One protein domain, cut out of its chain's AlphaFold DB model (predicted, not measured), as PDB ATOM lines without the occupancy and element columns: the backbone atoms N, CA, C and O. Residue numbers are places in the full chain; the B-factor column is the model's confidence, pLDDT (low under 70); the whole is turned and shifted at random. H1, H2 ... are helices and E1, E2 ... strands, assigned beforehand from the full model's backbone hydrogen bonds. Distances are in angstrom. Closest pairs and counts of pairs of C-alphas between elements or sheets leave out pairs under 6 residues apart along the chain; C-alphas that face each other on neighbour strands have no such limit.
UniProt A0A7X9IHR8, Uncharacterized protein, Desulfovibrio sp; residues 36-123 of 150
ATOM      1  N   PHE A  36     289.738 243.554 123.745       66.50
ATOM      2  CA  PHE A  36     288.595 242.872 124.354       66.50
ATOM      3  C   PHE A  36     287.940 241.945 123.320       66.50
ATOM      4  O   PHE A  36     287.124 242.418 122.526       66.50
ATOM      5  N   PRO A  37     288.275 240.641 123.280       61.41
ATOM      6  CA  PRO A  37     287.546 239.680 122.463       61.41
ATOM      7  C   PRO A  37     286.040 239.740 122.763       61.41
ATOM      8  O   PRO A  37     285.609 239.748 123.919       61.41
ATOM      9  N   VAL A  38     285.245 239.811 121.690       57.19
ATOM     10  CA  VAL A  38     283.781 239.999 121.713       57.19
ATOM     11  C   VAL A  38     283.054 238.755 122.247       57.19
ATOM     12  O   VAL A  38     281.952 238.851 122.784       57.19
ATOM     13  N   THR A  39     283.688 237.588 122.171       58.34
ATOM     14  CA  THR A  39     283.183 236.307 122.674       58.34
ATOM     15  C   THR A  39     284.291 235.565 123.415       58.34
ATOM     16  O   THR A  39     285.465 235.801 123.153       58.34
ATOM     17  N   GLY A  40     283.893 234.733 124.388       66.12
ATOM     18  CA  GLY A  40     284.746 234.104 125.405       66.12
ATOM     19  C   GLY A  40     286.172 233.733 124.972       66.12
ATOM     20  O   GLY A  40     286.410 233.259 123.870       66.12
ATOM     21  N   GLY A  41     287.117 233.937 125.884       81.50
ATOM     22  CA  GLY A  41     288.547 233.706 125.688       81.50
ATOM     23  C   GLY A  41     289.327 234.194 126.906       81.50
ATOM     24  O   GLY A  41     288.720 234.602 127.895       81.50
ATOM     25  N   GLU A  42     290.652 234.167 126.860       87.88
ATOM     26  CA  GLU A  42     291.501 234.736 127.916       87.88
ATOM     27  C   GLU A  42     291.924 236.152 127.520       87.88
ATOM     28  O   GLU A  42     292.413 236.368 126.417       87.88
ATOM     29  N   LEU A  43     291.690 237.124 128.405       89.00
ATOM     30  CA  LEU A  43     292.148 238.509 128.241       89.00
ATOM     31  C   LEU A  43     293.616 238.653 128.639       89.00
ATOM     32  O   LEU A  43     294.359 239.399 128.020       89.00
ATOM     33  N   ALA A  44     294.009 237.951 129.698       89.88
ATOM     34  CA  ALA A  44     295.387 237.817 130.135       89.88
ATOM     35  C   ALA A  44     295.510 236.543 130.958       89.88
ATOM     36  O   ALA A  44     294.567 236.169 131.667       89.88
ATOM     37  N   SER A  45     296.682 235.926 130.928       92.69
ATOM     38  CA  SER A  45     297.002 234.812 131.806       92.69
ATOM     39  C   SER A  45     298.451 234.859 132.275       92.69
ATOM     40  O   SER A  45     299.322 235.419 131.620       92.69
ATOM     41  N   GLN A  46     298.677 234.308 133.462       93.75
ATOM     42  CA  GLN A  46     299.984 234.114 134.067       93.75
ATOM     43  C   GLN A  46     300.044 232.686 134.595       93.75
ATOM     44  O   GLN A  46     299.261 232.313 135.471       93.75
ATOM     45  N   SER A  47     300.986 231.906 134.082       94.44
ATOM     46  CA  SER A  47     301.229 230.539 134.539       94.44
ATOM     47  C   SER A  47     302.403 230.496 135.513       94.44
ATOM     48  O   SER A  47     303.395 231.205 135.347       94.44
ATOM     49  N   PHE A  48     302.275 229.642 136.518       93.88
ATOM     50  CA  PHE A  48     303.272 229.298 137.518       93.88
ATOM     51  C   PHE A  48     303.525 227.797 137.404       93.88
ATOM     52  O   PHE A  48     302.675 226.981 137.770       93.88
ATOM     53  N   LEU A  49     304.682 227.456 136.840       92.81
ATOM     54  CA  LEU A  49     305.158 226.087 136.655       92.81
ATOM     55  C   LEU A  49     306.271 225.836 137.669       92.81
ATOM     56  O   LEU A  49     307.452 226.000 137.368       92.81
ATOM     57  N   GLY A  50     305.872 225.532 138.901       88.00
ATOM     58  CA  GLY A  50     306.810 225.293 139.988       88.00
ATOM     59  C   GLY A  50     307.016 223.809 140.269       88.00
ATOM     60  O   GLY A  50     306.380 222.925 139.694       88.00
ATOM     61  N   GLU A  51     307.920 223.520 141.198       86.50
ATOM     62  CA  GLU A  51     308.203 222.146 141.595       86.50
ATOM     63  C   GLU A  51     306.983 221.519 142.294       86.50
ATOM     64  O   GLU A  51     306.587 221.919 143.396       86.50
ATOM     65  N   GLY A  52     306.375 220.533 141.629       86.00
ATOM     66  CA  GLY A  52     305.239 219.770 142.146       86.00
ATOM     67  C   GLY A  52     303.876 220.455 142.017       86.00
ATOM     68  O   GLY A  52     302.900 219.936 142.559       86.00
ATOM     69  N   TYR A  53     303.771 221.585 141.311       92.62
ATOM     70  CA  TYR A  53     302.485 222.246 141.098       92.62
ATOM     71  C   TYR A  53     302.403 222.993 139.770       92.62
ATOM     72  O   TYR A  53     303.398 223.407 139.183       92.62
ATOM     73  N   GLU A  54     301.172 223.193 139.323       93.69
ATOM     74  CA  GLU A  54     300.859 224.020 138.167       93.69
ATOM     75  C   GLU A  54     299.674 224.894 138.532       93.69
ATOM     76  O   GLU A  54     298.606 224.387 138.882       93.69
ATOM     77  N   CYS A  55     299.877 226.205 138.494       95.44
ATOM     78  CA  CYS A  55     298.828 227.172 138.762       95.44
ATOM     79  C   CYS A  55     298.794 228.209 137.651       95.44
ATOM     80  O   CYS A  55     299.811 228.799 137.306       95.44
ATOM     81  N   ARG A  56     297.614 228.466 137.108       95.94
ATOM     82  CA  ARG A  56     297.389 229.486 136.099       95.94
ATOM     83  C   ARG A  56     296.384 230.493 136.612       95.94
ATOM     84  O   ARG A  56     295.277 230.139 137.011       95.94
ATOM     85  N   LEU A  57     296.765 231.757 136.595       96.44
ATOM     86  CA  LEU A  57     295.870 232.874 136.841       96.44
ATOM     87  C   LEU A  57     295.399 233.388 135.490       96.44
ATOM     88  O   LEU A  57     296.229 233.651 134.629       96.44
ATOM     89  N   ALA A  58     294.098 233.544 135.282       94.31
ATOM     90  CA  ALA A  58     293.586 234.090 134.030       94.31
ATOM     91  C   ALA A  58     292.415 235.039 134.260       94.31
ATOM     92  O   ALA A  58     291.524 234.771 135.070       94.31
ATOM     93  N   CYS A  59     292.406 236.141 133.517       93.56
ATOM     94  CA  CYS A  59     291.223 236.967 133.338       93.56
ATOM     95  C   CYS A  59     290.484 236.466 132.104       93.56
ATOM     96  O   CYS A  59     291.054 236.439 131.015       93.56
ATOM     97  N   LEU A  60     289.227 236.064 132.259       90.88
ATOM     98  CA  LEU A  60     288.426 235.591 131.134       90.88
ATOM     99  C   LEU A  60     287.662 236.751 130.488       90.88
ATOM    100  O   LEU A  60     287.201 237.663 131.171       90.88
ATOM    101  N   GLY A  61     287.516 236.706 129.169       86.25
ATOM    102  CA  GLY A  61     286.711 237.626 128.376       86.25
ATOM    103  C   GLY A  61     285.219 237.308 128.459       86.25
ATOM    104  O   GLY A  61     284.814 236.195 128.795       86.25
ATOM    105  N   GLY A  62     284.396 238.302 128.123       77.75
ATOM    106  CA  GLY A  62     282.939 238.202 128.183       77.75
ATOM    107  C   GLY A  62     282.347 238.375 129.590       77.75
ATOM    108  O   GLY A  62     283.015 238.233 130.618       77.75
ATOM    109  N   GLY A  63     281.056 238.717 129.633       81.62
ATOM    110  CA  GLY A  63     280.288 238.869 130.870       81.62
ATOM    111  C   GLY A  63     280.960 239.778 131.908       81.62
ATOM    112  O   GLY A  63     281.317 240.920 131.628       81.62
ATOM    113  N   ALA A  64     281.130 239.258 133.127       84.81
ATOM    114  CA  ALA A  64     281.698 239.989 134.260       84.81
ATOM    115  C   ALA A  64     283.235 240.096 134.250       84.81
ATOM    116  O   ALA A  64     283.776 240.680 135.185       84.81
ATOM    117  N   ARG A  65     283.923 239.526 133.249       91.25
ATOM    118  CA  ARG A  65     285.392 239.436 133.150       91.25
ATOM    119  C   ARG A  65     286.076 238.959 134.440       91.25
ATOM    120  O   ARG A  65     286.773 239.728 135.107       91.25
ATOM    121  N   PRO A  66     285.811 237.718 134.869       94.06
ATOM    122  CA  PRO A  66     286.316 237.213 136.136       94.06
ATOM    123  C   PRO A  66     287.815 236.904 136.069       94.06
ATOM    124  O   PRO A  66     288.313 236.410 135.057       94.06
ATOM    125  N   PHE A  67     288.506 237.130 137.186       96.50
ATOM    126  CA  PHE A  67     289.830 236.567 137.432       96.50
ATOM    127  C   PHE A  67     289.682 235.217 138.127       96.50
ATOM    128  O   PHE A  67     289.001 235.109 139.148       96.50
ATOM    129  N   TRP A  68     290.353 234.207 137.594       96.88
ATOM    130  CA  TRP A  68     290.351 232.844 138.109       96.88
ATOM    131  C   TRP A  68     291.770 232.374 138.394       96.88
ATOM    132  O   TRP A  68     292.670 232.627 137.597       96.88
ATOM    133  N   ALA A  69     291.940 231.639 139.488       97.25
ATOM    134  CA  ALA A  69     293.035 230.697 139.655       97.25
ATOM    135  C   ALA A  69     292.573 229.312 139.208       97.25
ATOM    136  O   ALA A  69     291.519 228.835 139.635       97.25
ATOM    137  N   PHE A  70     293.382 228.669 138.382       96.00
ATOM    138  CA  PHE A  70     293.281 227.276 137.987       96.00
ATOM    139  C   PHE A  70     294.513 226.572 138.540       96.00
ATOM    140  O   PHE A  70     295.612 226.780 138.039       96.00
ATOM    141  N   VAL A  71     294.360 225.776 139.590       94.31
ATOM    142  CA  VAL A  71     295.428 224.878 140.036       94.31
ATOM    143  C   VAL A  71     295.211 223.569 139.299       94.31
ATOM    144  O   VAL A  71     294.156 222.965 139.458       94.31
ATOM    145  N   GLU A  72     296.127 223.174 138.420       89.19
ATOM    146  CA  GLU A  72     295.986 221.971 137.590       89.19
ATOM    147  C   GLU A  72     296.676 220.754 138.214       89.19
ATOM    148  O   GLU A  72     296.215 219.624 138.032       89.19
ATOM    149  N   LYS A  73     297.739 220.995 138.989       85.81
ATOM    150  CA  LYS A  73     298.496 219.995 139.752       85.81
ATOM    151  C   LYS A  73     298.777 220.514 141.167       85.81
ATOM    152  O   LYS A  73     299.033 221.712 141.301       85.81
ATOM    153  N   PRO A  74     298.815 219.644 142.194       78.94
ATOM    154  CA  PRO A  74     298.582 218.191 142.142       78.94
ATOM    155  C   PRO A  74     297.108 217.791 141.956       78.94
ATOM    156  O   PRO A  74     296.836 216.733 141.393       78.94
ATOM    157  N   TRP A  75     296.162 218.651 142.341       82.00
ATOM    158  CA  TRP A  75     294.729 218.421 142.152       82.00
ATOM    159  C   TRP A  75     294.071 219.602 141.458       82.00
ATOM    160  O   TRP A  75     294.373 220.759 141.748       82.00
ATOM    161  N   ARG A  76     293.131 219.295 140.558       89.69
ATOM    162  CA  ARG A  76     292.400 220.312 139.808       89.69
ATOM    163  C   ARG A  76     291.479 221.102 140.723       89.69
ATOM    164  O   ARG A  76     290.533 220.547 141.278       89.69
ATOM    165  N   HIS A  77     291.706 222.404 140.807       93.50
ATOM    166  CA  HIS A  77     290.877 223.302 141.593       93.50
ATOM    167  C   HIS A  77     290.736 224.665 140.914       93.50
ATOM    168  O   HIS A  77     291.632 225.118 140.199       93.50
ATOM    169  N   ARG A  78     289.575 225.307 141.080       96.06
ATOM    170  CA  ARG A  78     289.244 226.572 140.411       96.06
ATOM    171  C   ARG A  78     288.659 227.555 141.407       96.06
ATOM    172  O   ARG A  78     287.614 227.281 141.987       96.06
ATOM    173  N   ILE A  79     289.299 228.710 141.552       97.38
ATOM    174  CA  ILE A  79     288.926 229.717 142.552       97.38
ATOM    175  C   ILE A  79     288.760 231.077 141.881       97.38
ATOM    176  O   ILE A  79     289.644 231.537 141.158       97.38
ATOM    177  N   CYS A  80     287.625 231.736 142.119       97.00
ATOM    178  CA  CYS A  80     287.375 233.086 141.621       97.00
ATOM    179  C   CYS A  80     288.092 234.101 142.513       97.00
ATOM    180  O   CYS A  80     287.777 234.229 143.696       97.00
ATOM    181  N   LEU A  81     289.034 234.845 141.941       97.75
ATOM    182  CA  LEU A  81     289.862 235.814 142.661       97.75
ATOM    183  C   LEU A  81     289.294 237.233 142.615       97.75
ATOM    184  O   LEU A  81     289.788 238.128 143.299       97.75
ATOM    185  N   GLY A  82     288.261 237.456 141.806       96.62
ATOM    186  CA  GLY A  82     287.689 238.773 141.589       96.62
ATOM    187  C   GLY A  82     287.238 238.969 140.153       96.62
ATOM    188  O   GLY A  82     286.934 238.017 139.434       96.62
ATOM    189  N   ARG A  83     287.187 240.227 139.723       95.62
ATOM    190  CA  ARG A  83     286.765 240.594 138.367       95.62
ATOM    191  C   ARG A  83     287.386 241.894 137.886       95.62
ATOM    192  O   ARG A  83     287.725 242.751 138.700       95.62
ATOM    193  N   LEU A  84     287.470 242.054 136.574       92.88
ATOM    194  CA  LEU A  84     287.803 243.312 135.920       92.88
ATOM    195  C   LEU A  84     286.521 244.117 135.679       92.88
ATOM    196  O   LEU A  84     285.611 243.675 134.966       92.88
ATOM    197  N   ASP A  85     286.420 245.296 136.287       89.00
ATOM    198  CA  ASP A  85     285.292 246.186 136.032       89.00
ATOM    199  C   ASP A  85     285.411 246.906 134.676       89.00
ATOM    200  O   ASP A  85     286.369 246.745 133.920       89.00
ATOM    201  N   LYS A  86     284.359 247.644 134.316       80.06
ATOM    202  CA  LYS A  86     284.267 248.368 133.038       80.06
ATOM    203  C   LYS A  86     285.279 249.496 132.892       80.06
ATOM    204  O   LYS A  86     285.593 249.840 131.762       80.06
ATOM    205  N   ASP A  87     285.797 249.996 134.004       80.88
ATOM    206  CA  ASP A  87     286.762 251.087 134.038       80.88
ATOM    207  C   ASP A  87     288.199 250.533 134.040       80.88
ATOM    208  O   ASP A  87     289.159 251.273 134.237       80.88
ATOM    209  N   GLY A  88     288.358 249.216 133.844       77.56
ATOM    210  CA  GLY A  88     289.660 248.565 133.825       77.56
ATOM    211  C   GLY A  88     290.254 248.329 135.211       77.56
ATOM    212  O   GLY A  88     291.421 247.951 135.333       77.56
ATOM    213  N   LYS A  89     289.476 248.534 136.280       89.38
ATOM    214  CA  LYS A  89     289.930 248.330 137.652       89.38
ATOM    215  C   LYS A  89     289.620 246.912 138.118       89.38
ATOM    216  O   LYS A  89     288.516 246.386 137.968       89.38
ATOM    217  N   VAL A  90     290.608 246.299 138.760       94.06
ATOM    218  CA  VAL A  90     290.454 244.980 139.369       94.06
ATOM    219  C   VAL A  90     289.702 245.101 140.691       94.06
ATOM    220  O   VAL A  90     290.100 245.827 141.603       94.06
ATOM    221  N   ARG A  91     288.593 244.372 140.799       96.00
ATOM    222  CA  ARG A  91     287.820 244.178 142.026       96.00
ATOM    223  C   ARG A  91     288.203 242.836 142.622       96.00
ATOM    224  O   ARG A  91     287.697 241.801 142.193       96.00
ATOM    225  N   ILE A  92     289.117 242.884 143.581       96.06
ATOM    226  CA  ILE A  92     289.637 241.714 144.288       96.06
ATOM    227  C   ILE A  92     288.551 241.098 145.179       96.06
ATOM    228  O   ILE A  92     287.818 241.811 145.865       96.06
ATOM    229  N   SER A  93     288.474 239.769 145.183       97.25
ATOM    230  CA  SER A  93     287.713 238.981 146.151       97.25
ATOM    231  C   SER A  93     288.655 238.523 147.263       97.25
ATOM    232  O   SER A  93     289.412 237.571 147.083       97.25
ATOM    233  N   SER A  94     288.611 239.181 148.426       94.75
ATOM    234  CA  SER A  94     289.415 238.775 149.591       94.75
ATOM    235  C   SER A  94     289.085 237.349 150.038       94.75
ATOM    236  O   SER A  94     289.984 236.587 150.373       94.75
ATOM    237  N   HIS A  95     287.810 236.962 149.964       96.75
ATOM    238  CA  HIS A  95     287.374 235.596 150.239       96.75
ATOM    239  C   HIS A  95     287.954 234.589 149.236       96.75
ATOM    240  O   HIS A  95     288.432 233.535 149.641       96.75
ATOM    241  N   GLY A  96     287.973 234.926 147.943       97.38
ATOM    242  CA  GLY A  96     288.580 234.083 146.911       97.38
ATOM    243  C   GLY A  96     290.086 233.917 147.102       97.38
ATOM    244  O   GLY A  96     290.605 232.808 147.039       97.38
ATOM    245  N   LEU A  97     290.795 235.003 147.420       97.31
ATOM    246  CA  LEU A  97     292.220 234.925 147.742       97.31
ATOM    247  C   LEU A  97     292.484 234.118 149.014       97.31
ATOM    248  O   LEU A  97     293.468 233.387 149.057       97.31
ATOM    249  N   ARG A  98     291.606 234.202 150.022       96.88
ATOM    250  CA  ARG A  98     291.708 233.375 151.231       96.88
ATOM    251  C   ARG A  98     291.540 231.892 150.913       96.88
ATOM    252  O   ARG A  98     292.357 231.101 151.359       96.88
ATOM    253  N   GLN A  99     290.547 231.532 150.098       97.25
ATOM    254  CA  GLN A  99     290.372 230.150 149.644       97.25
ATOM    255  C   GLN A  99     291.606 229.638 148.897       97.25
ATOM    256  O   GLN A  99     292.039 228.519 149.141       97.25
ATOM    257  N   LEU A 100     292.194 230.452 148.011       96.94
ATOM    258  CA  LEU A 100     293.404 230.054 147.291       96.94
ATOM    259  C   LEU A 100     294.572 229.855 148.251       96.94
ATOM    260  O   LEU A 100     295.237 228.831 148.182       96.94
ATOM    261  N   HIS A 101     294.794 230.802 149.159       96.56
ATOM    262  CA  HIS A 101     295.829 230.696 150.179       96.56
ATOM    263  C   HIS A 101     295.698 229.403 150.993       96.56
ATOM    264  O   HIS A 101     296.659 228.645 151.107       96.56
ATOM    265  N   ASP A 102     294.503 229.135 151.521       95.38
ATOM    266  CA  ASP A 102     294.247 227.963 152.359       95.38
ATOM    267  C   ASP A 102     294.410 226.665 151.571       95.38
ATOM    268  O   ASP A 102     295.051 225.741 152.060       95.38
ATOM    269  N   PHE A 103     293.932 226.623 150.325       94.81
ATOM    270  CA  PHE A 103     294.113 225.471 149.446       94.81
ATOM    271  C   PHE A 103     295.594 225.200 149.149       94.81
ATOM    272  O   PHE A 103     296.045 224.063 149.234       94.81
ATOM    273  N   LEU A 104     296.381 226.236 148.833       94.62
ATOM    274  CA  LEU A 104     297.821 226.091 148.587       94.62
ATOM    275  C   LEU A 104     298.580 225.647 149.849       94.62
ATOM    276  O   LEU A 104     299.578 224.931 149.736       94.62
ATOM    277  N   ALA A 105     298.133 226.079 151.031       93.88
ATOM    278  CA  ALA A 105     298.692 225.655 152.312       93.88
ATOM    279  C   ALA A 105     298.350 224.191 152.616       93.88
ATOM    280  O   ALA A 105     299.237 223.429 152.988       93.88
ATOM    281  N   GLU A 106     297.093 223.796 152.404       93.81
ATOM    282  CA  GLU A 106     296.590 222.433 152.605       93.81
ATOM    283  C   GLU A 106     297.361 221.409 151.767       93.81
ATOM    284  O   GLU A 106     297.693 220.332 152.252       93.81
ATOM    285  N   ILE A 107     297.703 221.762 150.527       92.75
ATOM    286  CA  ILE A 107     298.459 220.893 149.613       92.75
ATOM    287  C   ILE A 107     299.981 221.118 149.689       92.75
ATOM    288  O   ILE A 107     300.719 220.683 148.805       92.75
ATOM    289  N   GLU A 108     300.452 221.822 150.723       92.81
ATOM    290  CA  GLU A 108     301.867 222.035 151.055       92.81
ATOM    291  C   GLU A 108     302.709 222.667 149.926       92.81
ATOM    292  O   GLU A 108     303.907 222.389 149.778       92.81
ATOM    293  N   ILE A 109     302.098 223.534 149.107       93.25
ATOM    294  CA  ILE A 109     302.789 224.249 148.019       93.25
ATOM    295  C   ILE A 109     302.843 225.766 148.204       93.25
ATOM    296  O   ILE A 109     303.549 226.419 147.432       93.25
ATOM    297  N   LEU A 110     302.147 226.323 149.204       93.44
ATOM    298  CA  LEU A 110     302.050 227.771 149.437       93.44
ATOM    299  C   LEU A 110     303.413 228.460 149.363       93.44
ATOM    300  O   LEU A 110     303.560 229.395 148.582       93.44
ATOM    301  N   GLY A 111     304.429 227.933 150.049       91.50
ATOM    302  CA  GLY A 111     305.728 228.604 150.068       91.50
ATOM    303  C   GLY A 111     306.564 228.482 148.811       91.50
ATOM    304  O   GLY A 111     307.428 229.319 148.553       91.50
ATOM    305  N   ARG A 112     306.304 227.476 147.970       92.50
ATOM    306  CA  ARG A 112     306.884 227.448 146.619       92.50
ATOM    307  C   ARG A 112     306.177 228.476 145.737       92.50
ATOM    308  O   ARG A 112     306.849 229.316 145.144       92.50
ATOM    309  N   PHE A 113     304.845 228.475 145.752       94.31
ATOM    310  CA  PHE A 113     304.029 229.429 145.003       94.31
ATOM    311  C   PHE A 113     304.338 230.884 145.368       94.31
ATOM    312  O   PHE A 113     304.500 231.721 144.485       94.31
ATOM    313  N   PHE A 114     304.470 231.196 146.658       93.19
ATOM    314  CA  PHE A 114     304.730 232.550 147.136       93.19
ATOM    315  C   PHE A 114     306.058 233.106 146.613       93.19
ATOM    316  O   PHE A 114     306.115 234.240 146.140       93.19
ATOM    317  N   ARG A 115     307.116 232.288 146.609       92.38
ATOM    318  CA  ARG A 115     308.413 232.672 146.031       92.38
ATOM    319  C   ARG A 115     308.331 232.904 144.525       92.38
ATOM    320  O   ARG A 115     308.946 233.843 144.018       92.38
ATOM    321  N   ASP A 116     307.583 232.074 143.806       93.81
ATOM    322  CA  ASP A 116     307.398 232.246 142.363       93.81
ATOM    323  C   ASP A 116     306.559 233.496 142.051       93.81
ATOM    324  O   ASP A 116     306.873 234.233 141.114       93.81
ATOM    325  N   LEU A 117     305.570 233.812 142.890       94.50
ATOM    326  CA  LEU A 117     304.811 235.061 142.841       94.50
ATOM    327  C   LEU A 117     305.714 236.285 143.052       94.50
ATOM    328  O   LEU A 117     305.655 237.231 142.266       94.50
ATOM    329  N   GLU A 118     306.585 236.274 144.061       92.31
ATOM    330  CA  GLU A 118     307.544 237.364 144.301       92.31
ATOM    331  C   GLU A 118     308.503 237.573 143.127       92.31
ATOM    332  O   GLU A 118     308.785 238.712 142.732       92.31
ATOM    333  N   ARG A 119     308.978 236.476 142.531       90.88
ATOM    334  CA  ARG A 119     309.807 236.521 141.322       90.88
ATOM    335  C   ARG A 119     309.040 237.147 140.166       90.88
ATOM    336  O   ARG A 119     309.555 238.082 139.557       90.88
ATOM    337  N   ALA A 120     307.815 236.696 139.902       89.94
ATOM    338  CA  ALA A 120     306.972 237.242 138.841       89.94
ATOM    339  C   ALA A 120     306.734 238.751 139.019       89.94
ATOM    340  O   ALA A 120     306.917 239.516 138.075       89.94
ATOM    341  N   LEU A 121     306.419 239.204 140.239       91.38
ATOM    342  CA  LEU A 121     306.268 240.630 140.550       91.38
ATOM    343  C   LEU A 121     307.552 241.424 140.284       91.38
ATOM    344  O   LEU A 121     307.501 242.508 139.706       91.38
ATOM    345  N   THR A 122     308.705 240.874 140.668       89.31
ATOM    346  CA  THR A 122     310.009 241.512 140.443       89.31
ATOM    347  C   THR A 122     310.327 241.634 138.953       89.31
ATOM    348  O   THR A 122     310.809 242.679 138.518       89.31
ATOM    349  N   TYR A 123     310.054 240.598 138.156       83.31
ATOM    350  CA  TYR A 123     310.268 240.631 136.707       83.31
ATOM    351  C   TYR A 123     309.329 241.617 136.009       83.31
ATOM    352  O   TYR A 123     309.793 242.460 135.246       83.31
TER     353      TYR A 123
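This is residues 36 to 123 of the 150 residues of an uncharacterized protein of Desulfovibrio sp (UniProt A0A7X9IHR8). One curled, twisted sheet of five strands forms a wall, with two helices, H1 and H2, over one face and the other face bare. H1 runs along E3 and E4, while H2 slants over edge strand E1; the helices meet at a corner. The printed part has 88 residues, ordered E1 E2 E3 E4 E5 H1 H2; the sheet, in the order E1 to E5, is antiparallel, a meander in which each strand neighbours the one before. The class is mixed, and the whole is compact, with a radius of gyration of the C-alphas of 13.3 A and spans of 37 by 26 by 23 A.

E1, residues 42 to 50, and E2, residues 53 to 60, form a hairpin, with N 48 and O 55 2.7 A apart. E3, residues 66 to 73, is antiparallel to E2, with N 56 and O 70 at 2.8 A. E4, residues 77 to 84, follows beside E3, with N 69 and O 79 at 2.8 A. E5, residues 90 to 92, is the other edge strand, with N 91 and O 83 at 2.8 A. H1, residues 94 to 106, is on the sheet over E3 and E4 at a height of 9.5 A; the closest C-alphas of H1 and E4 are those of Gly 96 and Leu 81, 4.8 A apart. H2, residues 110 to 123, is on the same face over E1 at a height of 8.8 A, slantwise at 58 degrees on the local plane, only just short of across; Arg 112 and Gly 50 have their closest C-alphas, 7.0 A apart. H1 and H2 touch only at the corner, with the C-alphas of Leu 104 and Leu 110 closest at 4.6 A, at a steep tilt of 57 degrees, opposite ways. Every O i to N i+4 pair is within hydrogen-bond range in H1, and 9 of 10 in H2.

E1 begins at C-alpha 42 (291.501, 234.736, 127.916) and is 21.7 A long; E2 is 21.8 A, E3 21.4 A, E4 21.0 A and E5 6.0 A. H1 is 18.1 A long, and H2, 19.9 A, ends at C-alpha 123 (310.268, 240.631, 136.707).

The C-alphas farthest apart, those of Val 38 and Glu 108, are 38.9 A apart. The printed part has no cut, and its links between named elements are tight. The model's pLDDT is under 70 at residues 36 to 40.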